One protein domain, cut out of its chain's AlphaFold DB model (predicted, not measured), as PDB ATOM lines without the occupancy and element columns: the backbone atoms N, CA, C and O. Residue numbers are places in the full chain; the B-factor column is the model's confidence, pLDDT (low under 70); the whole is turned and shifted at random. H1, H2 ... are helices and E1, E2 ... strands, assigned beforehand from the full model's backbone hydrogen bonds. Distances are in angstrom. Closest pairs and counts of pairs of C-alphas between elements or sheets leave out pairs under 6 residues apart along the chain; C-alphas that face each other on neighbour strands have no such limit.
ATOM      1  N   VAL A   2     220.120 339.823 210.360       91.31
ATOM      2  CA  VAL A   2     219.135 338.838 209.854       91.31
ATOM      3  C   VAL A   2     219.804 337.731 209.032       91.31
ATOM      4  O   VAL A   2     219.635 336.560 209.336       91.31
ATOM      5  N   GLU A   3     220.642 338.102 208.060       93.56
ATOM      6  CA  GLU A   3     221.369 337.146 207.214       93.56
ATOM      7  C   GLU A   3     222.252 336.184 208.022       93.56
ATOM      8  O   GLU A   3     222.155 334.976 207.847       93.56
ATOM      9  N   LEU A   4     223.049 336.705 208.963       91.94
ATOM     10  CA  LEU A   4     223.882 335.885 209.849       91.94
ATOM     11  C   LEU A   4     223.031 334.970 210.741       91.94
ATOM     12  O   LEU A   4     223.379 333.811 210.941       91.94
ATOM     13  N   ALA A   5     221.903 335.464 211.258       93.69
ATOM     14  CA  ALA A   5     220.995 334.653 212.060       93.69
ATOM     15  C   ALA A   5     220.415 333.485 211.249       93.69
ATOM     16  O   ALA A   5     220.366 332.367 211.753       93.69
ATOM     17  N   THR A   6     220.045 333.720 209.989       93.81
ATOM     18  CA  THR A   6     219.581 332.671 209.075       93.81
ATOM     19  C   THR A   6     220.706 331.702 208.714       93.81
ATOM     20  O   THR A   6     220.534 330.493 208.851       93.81
ATOM     21  N   GLN A   7     221.875 332.216 208.312       94.75
ATOM     22  CA  GLN A   7     223.043 331.419 207.920       94.75
ATOM     23  C   GLN A   7     223.456 330.434 209.016       94.75
ATOM     24  O   GLN A   7     223.742 329.272 208.734       94.75
ATOM     25  N   TRP A   8     223.485 330.896 210.266       92.75
ATOM     26  CA  TRP A   8     223.921 330.097 211.410       92.75
ATOM     27  C   TRP A   8     222.768 329.410 212.150       92.75
ATOM     28  O   TRP A   8     223.004 328.795 213.189       92.75
ATOM     29  N   ASN A   9     221.533 329.505 211.637       94.31
ATOM     30  CA  ASN A   9     220.316 329.026 212.297       94.31
ATOM     31  C   ASN A   9     220.286 329.417 213.788       94.31
ATOM     32  O   ASN A   9     220.152 328.579 214.691       94.31
ATOM     33  N   ALA A  10     220.515 330.706 214.045       93.94
ATOM     34  CA  ALA A  10     220.611 331.248 215.387       93.94
ATOM     35  C   ALA A  10     219.327 330.939 216.160       93.94
ATOM     36  O   ALA A  10     218.224 331.117 215.655       93.94
ATOM     37  N   ARG A  11     219.470 330.492 217.409       93.94
ATOM     38  CA  ARG A  11     218.322 330.216 218.293       93.94
ATOM     39  C   ARG A  11     217.905 331.423 219.118       93.94
ATOM     40  O   ARG A  11     216.777 331.483 219.584       93.94
ATOM     41  N   ASN A  12     218.830 332.354 219.321       93.62
ATOM     42  CA  ASN A  12     218.622 333.564 220.095       93.62
ATOM     43  C   ASN A  12     219.385 334.703 219.429       93.62
ATOM     44  O   ASN A  12     220.494 334.503 218.935       93.62
ATOM     45  N   ILE A  13     218.787 335.888 219.454       95.00
ATOM     46  CA  ILE A  13     219.415 337.137 219.037       95.00
ATOM     47  C   ILE A  13     219.319 338.069 220.231       95.00
ATOM     48  O   ILE A  13     218.219 338.344 220.707       95.00
ATOM     49  N   ILE A  14     220.464 338.508 220.738       95.81
ATOM     50  CA  ILE A  14     220.553 339.346 221.931       95.81
ATOM     51  C   ILE A  14     221.003 340.722 221.466       95.81
ATOM     52  O   ILE A  14     222.021 340.834 220.785       95.81
ATOM     53  N   ILE A  15     220.244 341.753 221.812       96.00
ATOM     54  CA  ILE A  15     220.502 343.127 221.378       96.00
ATOM     55  C   ILE A  15     220.492 344.010 222.618       96.00
ATOM     56  O   ILE A  15     219.580 343.898 223.439       96.00
ATOM     57  N   GLU A  16     221.510 344.859 222.766       95.75
ATOM     58  CA  GLU A  16     221.522 345.859 223.833       95.75
ATOM     59  C   GLU A  16     220.335 346.815 223.648       95.75
ATOM     60  O   GLU A  16     220.139 347.387 222.574       95.75
ATOM     61  N   ASP A  17     219.529 346.994 224.688       96.12
ATOM     62  CA  ASP A  17     218.371 347.887 224.664       96.12
ATOM     63  C   ASP A  17     218.782 349.316 225.030       96.12
ATOM     64  O   ASP A  17     218.476 349.833 226.107       96.12
ATOM     65  N   LYS A  18     219.564 349.928 224.138       94.00
ATOM     66  CA  LYS A  18     220.048 351.298 224.288       94.00
ATOM     67  C   LYS A  18     220.243 351.967 222.934       94.00
ATOM     68  O   LYS A  18     220.743 351.358 221.991       94.00
ATOM     69  N   GLY A  19     219.891 353.251 222.843       93.25
ATOM     70  CA  GLY A  19     220.136 354.068 221.651       93.25
ATOM     71  C   GLY A  19     219.551 353.439 220.383       93.25
ATOM     72  O   GLY A  19     218.350 353.190 220.306       93.25
ATOM     73  N   SER A  20     220.403 353.164 219.393       94.69
ATOM     74  CA  SER A  20     220.002 352.515 218.138       94.69
ATOM     75  C   SER A  20     219.518 351.071 218.321       94.69
ATOM     76  O   SER A  20     218.702 350.603 217.523       94.69
ATOM     77  N   GLY A  21     219.961 350.375 219.372       95.12
ATOM     78  CA  GLY A  21     219.536 349.011 219.680       95.12
ATOM     79  C   GLY A  21     218.048 348.917 220.016       95.12
ATOM     80  O   GLY A  21     217.367 348.021 219.521       95.12
ATOM     81  N   THR A  22     217.504 349.895 220.748       96.62
ATOM     82  CA  THR A  22     216.067 349.968 221.067       96.62
ATOM     83  C   THR A  22     215.214 350.065 219.800       96.62
ATOM     84  O   THR A  22     214.251 349.312 219.639       96.62
ATOM     85  N   SER A  23     215.590 350.941 218.863       96.56
ATOM     86  CA  SER A  23     214.892 351.079 217.578       96.56
ATOM     87  C   SER A  23     214.985 349.800 216.742       96.56
ATOM     88  O   SER A  23     213.985 349.358 216.179       96.56
ATOM     89  N   LEU A  24     216.159 349.159 216.710       95.50
ATOM     90  CA  LEU A  24     216.355 347.893 216.001       95.50
ATOM     91  C   LEU A  24     215.492 346.770 216.592       95.50
ATOM     92  O   LEU A  24     214.880 346.008 215.849       95.50
ATOM     93  N   ILE A  25     215.394 346.680 217.920       95.94
ATOM     94  CA  ILE A  25     214.522 345.714 218.598       95.94
ATOM     95  C   ILE A  25     213.064 345.934 218.186       95.94
ATOM     96  O   ILE A  25     212.376 344.969 217.860       95.94
ATOM     97  N   GLN A  26     212.581 347.178 218.183       94.94
ATOM     98  CA  GLN A  26     211.204 347.487 217.785       94.94
ATOM     99  C   GLN A  26     210.932 347.098 216.330       94.94
ATOM    100  O   GLN A  26     209.914 346.458 216.050       94.94
ATOM    101  N   GLN A  27     211.862 347.418 215.427       94.81
ATOM    102  CA  GLN A  27     211.761 347.052 214.018       94.81
ATOM    103  C   GLN A  27     211.692 345.528 213.848       94.81
ATOM    104  O   GLN A  27     210.716 345.015 213.308       94.81
ATOM    105  N   LEU A  28     212.663 344.791 214.396       93.69
ATOM    106  CA  LEU A  28     212.758 343.332 214.258       93.69
ATOM    107  C   LEU A  28     211.603 342.570 214.926       93.69
ATOM    108  O   LEU A  28     211.343 341.421 214.582       93.69
ATOM    109  N   ARG A  29     210.933 343.170 215.916       93.69
ATOM    110  CA  ARG A  29     209.731 342.597 216.546       93.69
ATOM    111  C   ARG A  29     208.468 342.826 215.727       93.69
ATOM    112  O   ARG A  29     207.520 342.061 215.869       93.69
ATOM    113  N   THR A  30     208.453 343.880 214.919       93.06
ATOM    114  CA  THR A  30     207.317 344.245 214.066       93.06
ATOM    115  C   THR A  30     207.405 343.537 212.717       93.06
ATOM    116  O   THR A  30     206.402 343.075 212.178       93.06
ATOM    117  N   GLU A  31     208.614 343.424 212.177       88.56
ATOM    118  CA  GLU A  31     208.887 342.815 210.886       88.56
ATOM    119  C   GLU A  31     209.178 341.311 211.057       88.56
ATOM    120  O   GLU A  31     210.111 340.893 211.743       88.56
ATOM    121  N   HIS A  32     208.371 340.453 210.427       77.12
ATOM    122  CA  HIS A  32     208.600 339.006 210.443       77.12
ATOM    123  C   HIS A  32     209.729 338.621 209.478       77.12
ATOM    124  O   HIS A  32     209.497 338.385 208.295       77.12
ATOM    125  N   HIS A  33     210.954 338.502 209.990       85.75
ATOM    126  CA  HIS A  33     212.131 338.162 209.177       85.75
ATOM    127  C   HIS A  33     212.514 336.671 209.166       85.75
ATOM    128  O   HIS A  33     213.575 336.319 208.657       85.75
ATOM    129  N   GLY A  34     211.704 335.785 209.758       88.50
ATOM    130  CA  GLY A  34     212.032 334.352 209.855       88.50
ATOM    131  C   GLY A  34     213.202 334.033 210.798       88.50
ATOM    132  O   GLY A  34     213.793 332.962 210.706       88.50
ATOM    133  N   ILE A  35     213.530 334.954 211.704       92.50
ATOM    134  CA  ILE A  35     214.574 334.821 212.731       92.50
ATOM    135  C   ILE A  35     213.939 334.728 214.129       92.50
ATOM    136  O   ILE A  35     212.764 335.075 214.286       92.50
ATOM    137  N   PRO A  36     214.686 334.303 215.164       92.50
ATOM    138  CA  PRO A  36     214.189 334.334 216.534       92.50
ATOM    139  C   PRO A  36     213.760 335.733 216.969       92.50
ATOM    140  O   PRO A  36     214.383 336.732 216.609       92.50
ATOM    141  N   TYR A  37     212.743 335.785 217.827       94.75
ATOM    142  CA  TYR A  37     212.316 337.028 218.455       94.75
ATOM    143  C   TYR A  37     213.480 337.643 219.259       94.75
ATOM    144  O   TYR A  37     214.061 336.954 220.107       94.75
ATOM    145  N   PRO A  38     213.851 338.916 219.021       95.00
ATOM    146  CA  PRO A  38     215.036 339.499 219.634       95.00
ATOM    147  C   PRO A  38     214.849 339.687 221.144       95.00
ATOM    148  O   PRO A  38     213.857 340.255 221.630       95.00
ATOM    149  N   THR A  39     215.848 339.225 221.889       95.44
ATOM    150  CA  THR A  39     215.965 339.403 223.332       95.44
ATOM    151  C   THR A  39     216.655 340.727 223.620       95.44
ATOM    152  O   THR A  39     217.824 340.918 223.289       95.44
ATOM    153  N   ALA A  40     215.913 341.634 224.250       95.69
ATOM    154  CA  ALA A  40     216.447 342.884 224.764       95.69
ATOM    155  C   ALA A  40     217.350 342.594 225.972       95.69
ATOM    156  O   ALA A  40     216.950 341.865 226.885       95.69
ATOM    157  N   PHE A  41     218.552 343.158 225.977       95.25
ATOM    158  CA  PHE A  41     219.504 343.052 227.073       95.25
ATOM    159  C   PHE A  41     219.801 344.439 227.628       95.25
ATOM    160  O   PHE A  41     220.226 345.327 226.894       95.25
ATOM    161  N   LEU A  42     219.593 344.618 228.932       93.50
ATOM    162  CA  LEU A  42     219.952 345.845 229.629       93.50
ATOM    163  C   LEU A  42     221.154 345.556 230.540       93.50
ATOM    164  O   LEU A  42     220.987 344.838 231.536       93.50
ATOM    165  N   PRO A  43     222.352 346.071 230.223       87.50
ATOM    166  CA  PRO A  43     223.508 345.889 231.084       87.50
ATOM    167  C   PRO A  43     223.291 346.546 232.452       87.50
ATOM    168  O   PRO A  43     222.801 347.671 232.537       87.50
TER     169      PRO A  43
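AT A GLANCE: This is residues 2 to 43 of the 117 residues of the protein "Putative phage terminase large subunit-like protein" of Sphingorhabdus rigui (UniProt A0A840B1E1). Two very short strands, E1 and E2, lie side by side as a small parallel pair, and one helix, H2, packs on them while the chain crosses over from the first strand to the second. A short helix, H1, lies off at one end of the longest axis, away from H2 and E2. The printed part has 42 residues with two named helices and two named strands in the order H1, E1, H2, E2; the class is mixed, helices and strands. It is compact, with a radius of gyration of the C-alphas of 10.0 A and spans of 26 by 20 by 13 A.

HOW THE PARTS SIT: H1, residues 2 to 7, is apart from H2, residues 20 to 30, and from E2, residues 39 to 41. E1, residues 14 to 16, is the parallel neighbour of E2, with 38 degrees between their directions. Across this pair N 15 and O 39 are 3.0 A apart and N 41 and O 15 are 2.8 A apart, both within hydrogen-bond range. E1, H2 and E2 form a strand-helix-strand unit, two parallel neighbour strands with a helix between them along the chain, and its crossover is right-handed. The closest C-alphas of E1 and H2 are those of Ile 15 and Gly 21, at 6.2 A. The closest of H2 and E2 are those of Ile 25 and Ala 40, at 7.1 A. In H1 and H2 every O i to N i+4 pair is within hydrogen-bond range.

IN THESE COORDINATES: H1 begins at C-alpha 2, (219.135, 338.838, 209.854), and is 8.6 A long. E1 measures 6.9 A. H2 runs 15.7 A from C-alpha 20 at (220.002, 352.515, 218.138). E2, 6.3 A long, ends at C-alpha 41, (219.504, 343.052, 227.073).

THE WHOLE: The two C-alphas farthest apart, those of Gln 7 and Pro 43, are 27.3 A apart. The printed part has no cut. The link from E1 to H2 is tight, and those from H1 to E1 and from H2 to E2 are short. The mean pLDDT of the printed part is 93.3, and no printed residue is under 70.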